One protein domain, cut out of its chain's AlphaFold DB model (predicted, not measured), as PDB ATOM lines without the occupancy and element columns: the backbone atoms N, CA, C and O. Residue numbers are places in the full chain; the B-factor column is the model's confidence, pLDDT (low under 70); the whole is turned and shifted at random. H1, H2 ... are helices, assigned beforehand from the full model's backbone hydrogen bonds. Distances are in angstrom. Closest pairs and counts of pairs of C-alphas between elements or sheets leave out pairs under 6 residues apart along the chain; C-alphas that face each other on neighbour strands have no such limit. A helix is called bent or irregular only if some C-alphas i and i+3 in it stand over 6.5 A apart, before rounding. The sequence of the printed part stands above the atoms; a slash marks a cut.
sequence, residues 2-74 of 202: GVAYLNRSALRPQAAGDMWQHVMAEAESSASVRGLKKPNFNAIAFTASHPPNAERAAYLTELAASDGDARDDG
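AT A GLANCE: This is residues 2 to 74 of the 202 residues of an uncharacterized protein of Sphingomonas sp. (UniProt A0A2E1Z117). One long helix, H2, makes the longest axis, and the shorter H4 runs back side by side with its first part, residues 16 to 21, the two running opposite ways. The short H1 sits at the end of this pair where H2 begins and H4 ends, while from the other end of H2 a long link folds back to the short H3, which touches no helix. The printed part has 73 residues with four named helices, in the order H1, H2, H3, H4, and no named strand; its class is all helix. The whole is loose, with a radius of gyration of the C-alphas of 14.1 A, and elongated, spanning 41 by 22 by 20 A.

IN THESE COORDINATES: H1 takes residues 3 to 7, with C-alpha 3 at (5.492, -14.219, 47.631), and measures 6.1 A from first to last C-alpha. H2, residues 15 to 33, is the longest helix and measures 26.6 A; C-alpha 15 is at (6.299, -8.361, 40.760) and C-alpha 33 is at (0.317, 17.508, 40.962). H3, residues 45 to 49, measures 6.3 A. H4, residues 54 to 63, measures 14.2 A and ends with C-alpha 63 at (11.752, -12.382, 50.090). No helix is bent or irregular.

HOW THE PARTS SIT: H1 is close to H2 but not clearly touching it, the closest C-alphas being those of Val 3 and Ala 16, 6.5 A apart. H1 and H4 only just touch, with 3 pairs of C-alphas within 8 A; the closest are those of Val 3 and Leu 60, at 6.8 A. H2 touches H4 with residues 16 to 21 alone, and the closest C-alphas, those of Gly 17 and Ala 57, are 4.6 A apart. These two helices run opposite ways at a shallow tilt of 19 degrees. H3 is apart from H1, from H2 and from H4. In H1, H3 and H4 every O i to N i+4 pair is within hydrogen-bond range, and in H2 14 of 15 are.

THE WHOLE: The two C-alphas farthest apart, those of Arg 8 and Gly 35, are 42.8 A from each other, and the first and last printed C-alphas, Gly 2 and Gly 74, are 17.0 A apart. The printed part has no cut. The link from H2 to H3, with 11 residues, is long; the one from H1 to H2, with 7, is short, and the one from H3 to H4, with 4, is tight. The mean pLDDT of the printed part is 92.0, and no printed residue is under 70.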
ATOM      1  N   GLY A   2       2.305 -14.823  50.468       82.75
ATOM      2  CA  GLY A   2       1.934 -14.598  49.050       82.75
ATOM      3  C   GLY A   2       3.131 -14.814  48.118       82.75
ATOM      4  O   GLY A   2       3.124 -15.705  47.275       82.75
ATOM      5  N   VAL A   3       4.231 -14.102  48.390       90.38
ATOM      6  CA  VAL A   3       5.492 -14.219  47.631       90.38
ATOM      7  C   VAL A   3       6.090 -15.633  47.651       90.38
ATOM      8  O   VAL A   3       6.696 -16.060  46.683       90.38
ATOM      9  N   ALA A   4       5.837 -16.422  48.703       91.44
ATOM     10  CA  ALA A   4       6.279 -17.817  48.776       91.44
ATOM     11  C   ALA A   4       5.627 -18.712  47.703       91.44
ATOM     12  O   ALA A   4       6.265 -19.651  47.231       91.44
ATOM     13  N   TYR A   5       4.380 -18.423  47.307       92.44
ATOM     14  CA  TYR A   5       3.747 -19.099  46.174       92.44
ATOM     15  C   TYR A   5       4.379 -18.650  44.859       92.44
ATOM     16  O   TYR A   5       4.699 -19.502  44.036       92.44
ATOM     17  N   LEU A   6       4.636 -17.345  44.692       91.94
ATOM     18  CA  LEU A   6       5.318 -16.823  43.503       91.94
ATOM     19  C   LEU A   6       6.724 -17.415  43.342       91.94
ATOM     20  O   LEU A   6       7.057 -17.883  42.257       91.94
ATOM     21  N   ASN A   7       7.494 -17.523  44.428       94.44
ATOM     22  CA  ASN A   7       8.826 -18.140  44.443       94.44
ATOM     23  C   ASN A   7       8.816 -19.586  43.923       94.44
ATOM     24  O   ASN A   7       9.790 -20.026  43.315       94.44
ATOM     25  N   ARG A   8       7.722 -20.324  44.145       94.31
ATOM     26  CA  ARG A   8       7.535 -21.709  43.674       94.31
ATOM     27  C   ARG A   8       6.817 -21.802  42.327       94.31
ATOM     28  O   ARG A   8       6.637 -22.901  41.814       94.31
ATOM     29  N   SER A   9       6.367 -20.677  41.787       93.56
ATOM     30  CA  SER A   9       5.644 -20.605  40.524       93.56
ATOM     31  C   SER A   9       6.586 -20.330  39.353       93.56
ATOM     32  O   SER A   9       7.756 -19.986  39.536       93.56
ATOM     33  N   ALA A  10       6.045 -20.420  38.140       92.75
ATOM     34  CA  ALA A  10       6.732 -19.977  36.931       92.75
ATOM     35  C   ALA A  10       6.772 -18.445  36.772       92.75
ATOM     36  O   ALA A  10       7.449 -17.974  35.868       92.75
ATOM     37  N   LEU A  11       6.059 -17.683  37.610       92.75
ATOM     38  CA  LEU A  11       5.992 -16.224  37.518       92.75
ATOM     39  C   LEU A  11       7.145 -15.548  38.264       92.75
ATOM     40  O   LEU A  11       7.615 -16.057  39.285       92.75
ATOM     41  N   ARG A  12       7.538 -14.365  37.783       94.69
ATOM     42  CA  ARG A  12       8.522 -13.487  38.434       94.69
ATOM     43  C   ARG A  12       8.052 -13.044  39.833       94.69
ATOM     44  O   ARG A  12       7.066 -12.310  39.940       94.69
ATOM     45  N   PRO A  13       8.730 -13.438  40.928       95.12
ATOM     46  CA  PRO A  13       8.290 -13.102  42.282       95.12
ATOM     47  C   PRO A  13       8.485 -11.630  42.668       95.12
ATOM     48  O   PRO A  13       7.758 -11.131  43.529       95.12
ATOM     49  N   GLN A  14       9.402 -10.917  42.009       93.75
ATOM     50  CA  GLN A  14       9.682  -9.492  42.229       93.75
ATOM     51  C   GLN A  14       8.455  -8.609  41.948       93.75
ATOM     52  O   GLN A  14       8.273  -7.589  42.612       93.75
ATOM     53  N   ALA A  15       7.545  -9.060  41.072       91.62
ATOM     54  CA  ALA A  15       6.299  -8.361  40.760       91.62
ATOM     55  C   ALA A  15       5.442  -8.060  42.009       91.62
ATOM     56  O   ALA A  15       4.674  -7.097  42.022       91.62
ATOM     57  N   ALA A  16       5.582  -8.849  43.083       92.25
ATOM     58  CA  ALA A  16       4.899  -8.588  44.348       92.25
ATOM     59  C   ALA A  16       5.359  -7.282  45.015       92.25
ATOM     60  O   ALA A  16       4.527  -6.561  45.563       92.25
ATOM     61  N   GLY A  17       6.663  -6.994  44.991       93.25
ATOM     62  CA  GLY A  17       7.222  -5.738  45.492       93.25
ATOM     63  C   GLY A  17       6.917  -4.580  44.546       93.25
ATOM     64  O   GLY A  17       6.442  -3.534  44.992       93.25
ATOM     65  N   ASP A  18       7.093  -4.809  43.240       92.50
ATOM     66  CA  ASP A  18       6.855  -3.815  42.186       92.50
ATOM     67  C   ASP A  18       5.412  -3.285  42.218       92.50
ATOM     68  O   ASP A  18       5.191  -2.082  42.107       92.50
ATOM     69  N   MET A  19       4.419  -4.149  42.473       92.00
ATOM     70  CA  MET A  19       3.019  -3.727  42.612       92.00
ATOM     71  C   MET A  19       2.835  -2.671  43.712       92.00
ATOM     72  O   MET A  19       2.193  -1.647  43.483       92.00
ATOM     73  N   TRP A  20       3.439  -2.868  44.889       93.94
ATOM     74  CA  TRP A  20       3.358  -1.887  45.976       93.94
ATOM     75  C   TRP A  20       4.089  -0.589  45.640       93.94
ATOM     76  O   TRP A  20       3.595   0.483  45.990       93.94
ATOM     77  N   GLN A  21       5.230  -0.678  44.953       94.75
ATOM     78  CA  GLN A  21       5.949   0.501  44.468       94.75
ATOM     79  C   GLN A  21       5.085   1.314  43.502       94.75
ATOM     80  O   GLN A  21       4.985   2.531  43.653       94.75
ATOM     81  N   HIS A  22       4.386   0.654  42.577       94.44
ATOM     82  CA  HIS A  22       3.485   1.325  41.643       94.44
ATOM     83  C   HIS A  22       2.293   1.991  42.346       94.44
ATOM     84  O   HIS A  22       1.998   3.147  42.055       94.44
ATOM     85  N   VAL A  23       1.666   1.328  43.329       94.06
ATOM     86  CA  VAL A  23       0.573   1.922  44.130       94.06
ATOM     87  C   VAL A  23       1.035   3.183  44.874       94.06
ATOM     88  O   VAL A  23       0.306   4.175  44.935       94.06
ATOM     89  N   MET A  24       2.240   3.164  45.451       94.62
ATOM     90  CA  MET A  24       2.798   4.336  46.135       94.62
ATOM     91  C   MET A  24       3.104   5.463  45.148       94.62
ATOM     92  O   MET A  24       2.661   6.589  45.361       94.62
ATOM     93  N   ALA A  25       3.797   5.156  44.053       96.25
ATOM     94  CA  ALA A  25       4.218   6.142  43.066       96.25
ATOM     95  C   ALA A  25       3.037   6.792  42.321       96.25
ATOM     96  O   ALA A  25       3.076   7.992  42.036       96.25
ATOM     97  N   GLU A  26       1.956   6.053  42.060       96.19
ATOM     98  CA  GLU A  26       0.709   6.610  41.524       96.19
ATOM     99  C   GLU A  26       0.106   7.642  42.490       96.19
ATOM    100  O   GLU A  26      -0.181   8.782  42.109       96.19
ATOM    101  N   ALA A  27      -0.037   7.270  43.766       95.12
ATOM    102  CA  ALA A  27      -0.604   8.142  44.788       95.12
ATOM    103  C   ALA A  27       0.273   9.381  45.043       95.12
ATOM    104  O   ALA A  27      -0.240  10.489  45.227       95.12
ATOM    105  N   GLU A  28       1.596   9.217  45.028       96.12
ATOM    106  CA  GLU A  28       2.562  10.313  45.117       96.12
ATOM    107  C   GLU A  28       2.469  11.254  43.915       96.12
ATOM    108  O   GLU A  28       2.456  12.473  44.100       96.12
ATOM    109  N   SER A  29       2.321  10.719  42.701       97.62
ATOM    110  CA  SER A  29       2.145  11.518  41.483       97.62
ATOM    111  C   SER A  29       0.861  12.353  41.544       97.62
ATOM    112  O   SER A  29       0.890  13.554  41.258       97.62
ATOM    113  N   SER A  30      -0.253  11.762  41.994       96.50
ATOM    114  CA  SER A  30      -1.509  12.485  42.261       96.50
ATOM    115  C   SER A  30      -1.313  13.610  43.282       96.50
ATOM    116  O   SER A  30      -1.649  14.772  43.023       96.50
ATOM    117  N   ALA A  31      -0.722  13.289  44.438       96.69
ATOM    118  CA  ALA A  31      -0.494  14.239  45.521       96.69
ATOM    119  C   ALA A  31       0.387  15.413  45.068       96.69
ATOM    120  O   ALA A  31       0.040  16.569  45.312       96.69
ATOM    121  N   SER A  32       1.476  15.115  44.360       97.19
ATOM    122  CA  SER A  32       2.435  16.096  43.859       97.19
ATOM    123  C   SER A  32       1.779  17.101  42.911       97.19
ATOM    124  O   SER A  32       1.879  18.309  43.129       97.19
ATOM    125  N   VAL A  33       1.016  16.627  41.917       96.31
ATOM    126  CA  VAL A  33       0.317  17.508  40.962       96.31
ATOM    127  C   VAL A  33      -0.751  18.366  41.649       96.31
ATOM    128  O   VAL A  33      -0.995  19.497  41.231       96.31
ATOM    129  N   ARG A  34      -1.355  17.873  42.738       95.62
ATOM    130  CA  ARG A  34      -2.310  18.624  43.573       95.62
ATOM    131  C   ARG A  34      -1.642  19.563  44.587       95.62
ATOM    132  O   ARG A  34      -2.345  20.210  45.359       95.62
ATOM    133  N   GLY A  35      -0.310  19.640  44.619       96.75
ATOM    134  CA  GLY A  35       0.439  20.464  45.573       96.75
ATOM    135  C   GLY A  35       0.392  19.949  47.018       96.75
ATOM    136  O   GLY A  35       0.644  20.703  47.958       96.75
ATOM    137  N   LEU A  36       0.053  18.675  47.217       96.81
ATOM    138  CA  LEU A  36       0.016  18.034  48.526       96.81
ATOM    139  C   LEU A  36       1.403  17.494  48.890       96.81
ATOM    140  O   LEU A  36       2.121  16.959  48.052       96.81
ATOM    141  N   LYS A  37       1.766  17.577  50.176       94.12
ATOM    142  CA  LYS A  37       3.063  17.070  50.666       94.12
ATOM    143  C   LYS A  37       3.175  15.544  50.633       94.12
ATOM    144  O   LYS A  37       4.281  15.027  50.557       94.12
ATOM    145  N   LYS A  38       2.054  14.839  50.794       92.88
ATOM    146  CA  LYS A  38       1.986  13.374  50.819       92.88
ATOM    147  C   LYS A  38       0.587  12.888  50.425       92.88
ATOM    148  O   LYS A  38      -0.381  13.615  50.678       92.88
ATOM    149  N   PRO A  39       0.461  11.679  49.861       93.62
ATOM    150  CA  PRO A  39      -0.835  11.059  49.611       93.62
ATOM    151  C   PRO A  39      -1.583  10.720  50.908       93.62
ATOM    152  O   PRO A  39      -0.985  10.508  51.967       93.62
ATOM    153  N   ASN A  40      -2.913  10.638  50.817       91.44
ATOM    154  CA  ASN A  40      -3.767  10.118  51.883       91.44
ATOM    155  C   ASN A  40      -4.177   8.673  51.575       91.44
ATOM    156  O   ASN A  40      -5.236   8.425  51.001       91.44
ATOM    157  N   PHE A  41      -3.356   7.714  51.997       90.88
ATOM    158  CA  PHE A  41      -3.623   6.290  51.778       90.88
ATOM    159  C   PHE A  41      -4.859   5.754  52.519       90.88
ATOM    160  O   PHE A  41      -5.356   4.691  52.170       90.88
ATOM    161  N   ASN A  42      -5.415   6.482  53.491       91.62
ATOM    162  CA  ASN A  42      -6.654   6.068  54.158       91.62
ATOM    163  C   ASN A  42      -7.914   6.430  53.355       91.62
ATOM    164  O   ASN A  42      -9.000   5.975  53.698       91.62
ATOM    165  N   ALA A  43      -7.791   7.244  52.300       87.38
ATOM    166  CA  ALA A  43      -8.926   7.641  51.466       87.38
ATOM    167  C   ALA A  43      -9.344   6.565  50.446       87.38
ATOM    168  O   ALA A  43     -10.458   6.618  49.931       87.38
ATOM    169  N   ILE A  44      -8.476   5.596  50.149       85.19
ATOM    170  CA  ILE A  44      -8.740   4.519  49.188       85.19
ATOM    171  C   ILE A  44      -8.951   3.225  49.981       85.19
ATOM    172  O   ILE A  44      -8.085   2.818  50.750       85.19
ATOM    173  N   ALA A  45     -10.094   2.555  49.794       86.94
ATOM    174  CA  ALA A  45     -10.488   1.392  50.602       86.94
ATOM    175  C   ALA A  45      -9.443   0.257  50.599       86.94
ATOM    176  O   ALA A  45      -9.163  -0.349  51.640       86.94
ATOM    177  N   PHE A  46      -8.826   0.000  49.441       88.62
ATOM    178  CA  PHE A  46      -7.755  -0.984  49.315       88.62
ATOM    179  C   PHE A  46      -6.545  -0.620  50.184       88.62
ATOM    180  O   PHE A  46      -6.124  -1.430  51.006       88.62
ATOM    181  N   THR A  47      -6.020   0.605  50.081       91.19
ATOM    182  CA  THR A  47      -4.838   1.027  50.848       91.19
ATOM    183  C   THR A  47      -5.146   1.329  52.312       91.19
ATOM    184  O   THR A  47      -4.251   1.235  53.141       91.19
ATOM    185  N   ALA A  48      -6.398   1.622  52.668       89.88
ATOM    186  CA  ALA A  48      -6.822   1.746  54.061       89.88
ATOM    187  C   ALA A  48      -6.769   0.390  54.785       89.88
ATOM    188  O   ALA A  48      -6.289   0.298  55.914       89.88
ATOM    189  N   SER A  49      -7.226  -0.676  54.120       89.12
ATOM    190  CA  SER A  49      -7.152  -2.048  54.647       89.12
ATOM    191  C   SER A  49      -5.768  -2.680  54.473       89.12
ATOM    192  O   SER A  49      -5.372  -3.529  55.269       89.12
ATOM    193  N   HIS A  50      -5.000  -2.237  53.474       88.38
ATOM    194  CA  HIS A  50      -3.662  -2.737  53.174       88.38
ATOM    195  C   HIS A  50      -2.664  -1.575  53.013       88.38
ATOM    196  O   HIS A  50      -2.245  -1.278  51.895       88.38
ATOM    197  N   PRO A  51      -2.196  -0.953  54.112       88.06
ATOM    198  CA  PRO A  51      -1.384   0.268  54.061       88.06
ATOM    199  C   PRO A  51      -0.116   0.118  53.219       88.06
ATOM    200  O   PRO A  51       0.729  -0.705  53.576       88.06
ATOM    201  N   PRO A  52       0.046   0.861  52.112       87.50
ATOM    202  CA  PRO A  52       1.268   0.818  51.331       87.50
ATOM    203  C   PRO A  52       2.372   1.512  52.131       87.50
ATOM    204  O   PRO A  52       2.222   2.653  52.568       87.50
ATOM    205  N   ASN A  53       3.469   0.805  52.377       85.50
ATOM    206  CA  ASN A  53       4.655   1.384  52.987       85.50
ATOM    207  C   ASN A  53       5.914   0.834  52.306       85.50
ATOM    208  O   ASN A  53       5.923  -0.287  51.785       85.50
ATOM    209  N   ALA A  54       6.968   1.651  52.293       85.88
ATOM    210  CA  ALA A  54       8.224   1.318  51.627       85.88
ATOM    211  C   ALA A  54       8.866   0.053  52.219       85.88
ATOM    212  O   ALA A  54       9.398  -0.767  51.477       85.88
ATOM    213  N   GLU A  55       8.741  -0.144  53.534       88.62
ATOM    214  CA  GLU A  55       9.239  -1.334  54.233       88.62
ATOM    215  C   GLU A  55       8.590  -2.624  53.719       88.62
ATOM    216  O   GLU A  55       9.290  -3.599  53.473       88.62
ATOM    217  N   ARG A  56       7.271  -2.643  53.482       88.56
ATOM    218  CA  ARG A  56       6.556  -3.801  52.922       88.56
ATOM    219  C   ARG A  56       7.043  -4.102  51.519       88.56
ATOM    220  O   ARG A  56       7.272  -5.266  51.208       88.56
ATOM    221  N   ALA A  57       7.145  -3.082  50.673       90.19
ATOM    222  CA  ALA A  57       7.597  -3.272  49.304       90.19
ATOM    223  C   ALA A  57       9.029  -3.833  49.286       90.19
ATOM    224  O   ALA A  57       9.268  -4.853  48.646       90.19
ATOM    225  N   ALA A  58       9.937  -3.244  50.072       89.19
ATOM    226  CA  ALA A  58      11.313  -3.717  50.220       89.19
ATOM    227  C   ALA A  58      11.380  -5.150  50.769       89.19
ATOM    228  O   ALA A  58      12.071  -5.991  50.202       89.19
ATOM    229  N   TYR A  59      10.605  -5.454  51.811       91.44
ATOM    230  CA  TYR A  59      10.548  -6.785  52.409       91.44
ATOM    231  C   TYR A  59      10.037  -7.849  51.427       91.44
ATOM    232  O   TYR A  59      10.554  -8.962  51.382       91.44
ATOM    233  N   LEU A  60       9.030  -7.526  50.609       92.00
ATOM    234  CA  LEU A  60       8.536  -8.440  49.574       92.00
ATOM    235  C   LEU A  60       9.572  -8.672  48.473       92.00
ATOM    236  O   LEU A  60       9.702  -9.807  48.019       92.00
ATOM    237  N   THR A  61      10.310  -7.635  48.078       89.62
ATOM    238  CA  THR A  61      11.422  -7.759  47.129       89.62
ATOM    239  C   THR A  61      12.561  -8.603  47.702       89.62
ATOM    240  O   THR A  61      13.098  -9.441  46.990       89.62
ATOM    241  N   GLU A  62      12.900  -8.450  48.984       91.31
ATOM    242  CA  GLU A  62      13.938  -9.252  49.650       91.31
ATOM    243  C   GLU A  62      13.545 -10.733  49.769       91.31
ATOM    244  O   GLU A  62      14.367 -11.624  49.572       91.31
ATOM    245  N   LEU A  63      12.270 -11.013  50.050       93.94
ATOM    246  CA  LEU A  63      11.752 -12.382  50.090       93.94
ATOM    247  C   LEU A  63      11.594 -13.025  48.705       93.94
ATOM    248  O   LEU A  63      11.372 -14.241  48.627       93.94
ATOM    249  N   ALA A  64      11.627 -12.241  47.627       94.31
ATOM    250  CA  ALA A  64      11.515 -12.760  46.273       94.31
ATOM    251  C   ALA A  64      12.769 -13.574  45.931       94.31
ATOM    252  O   ALA A  64      13.898 -13.114  46.092       94.31
ATOM    253  N   ALA A  65      12.572 -14.805  45.463       90.38
ATOM    254  CA  ALA A  65      13.681 -15.684  45.126       90.38
ATOM    255  C   ALA A  65      14.509 -15.068  43.982       90.38
ATOM    256  O   ALA A  65      13.961 -14.688  42.942       90.38
ATOM    257  N   SER A  66      15.821 -14.933  44.190       89.50
ATOM    258  CA  SER A  66      16.716 -14.232  43.261       89.50
ATOM    259  C   SER A  66      16.862 -14.953  41.921       89.50
ATOM    260  O   SER A  66      16.964 -14.309  40.883       89.50
ATOM    261  N   ASP A  67      16.777 -16.283  41.920       90.81
ATOM    262  CA  ASP A  67      16.710 -17.120  40.717       90.81
ATOM    263  C   ASP A  67      15.405 -16.921  39.921       90.81
ATOM    264  O   ASP A  67      15.289 -17.364  38.777       90.81
ATOM    265  N   GLY A  68      14.409 -16.263  40.519       88.94
ATOM    266  CA  GLY A  68      13.132 -15.941  39.899       88.94
ATOM    267  C   GLY A  68      13.114 -14.670  39.056       88.94
ATOM    268  O   GLY A  68      12.145 -14.474  38.330       88.94
ATOM    269  N   ASP A  69      14.150 -13.831  39.112       89.94
ATOM    270  CA  ASP A  69      14.125 -12.503  38.478       89.94
ATOM    271  C   ASP A  69      14.008 -12.557  36.948       89.94
ATOM    272  O   ASP A  69      13.351 -11.714  36.343       89.94
ATOM    273  N   ALA A  70      14.576 -13.596  36.329       91.69
ATOM    274  CA  ALA A  70      14.523 -13.814  34.883       91.69
ATOM    275  C   ALA A  70      13.245 -14.529  34.403       91.69
ATOM    276  O   ALA A  70      13.108 -14.801  33.208       91.69
ATOM    277  N   ARG A  71      12.334 -14.902  35.312       93.75
ATOM    278  CA  ARG A  71      11.084 -15.581  34.946       93.75
ATOM    279  C   ARG A  71      10.134 -14.604  34.253       93.75
ATOM    280  O   ARG A  71      10.171 -13.403  34.499       93.75
ATOM    281  N   ASP A  72       9.257 -15.142  33.411       91.06
ATOM    282  CA  ASP A  72       8.181 -14.369  32.791       91.06
ATOM    283  C   ASP A  72       7.221 -13.849  33.875       91.06
ATOM    284  O   ASP A  72       6.806 -14.588  34.769       91.06
ATOM    285  N   ASP A  73       6.861 -12.571  33.817       89.12
ATOM    286  CA  ASP A  73       5.857 -11.971  34.700       89.12
ATOM    287  C   ASP A  73       4.432 -12.089  34.126       89.12
ATOM    288  O   ASP A  73       3.450 -11.769  34.798       89.12
ATOM    289  N   GLY A  74       4.299 -12.600  32.897       90.94
ATOM    290  CA  GLY A  74       3.033 -12.765  32.199       90.94
ATOM    291  C   GLY A  74       2.475 -11.463  31.621       90.94
ATOM    292  O   GLY A  74       1.318 -11.451  31.186       90.94
TER     293      GLY A  74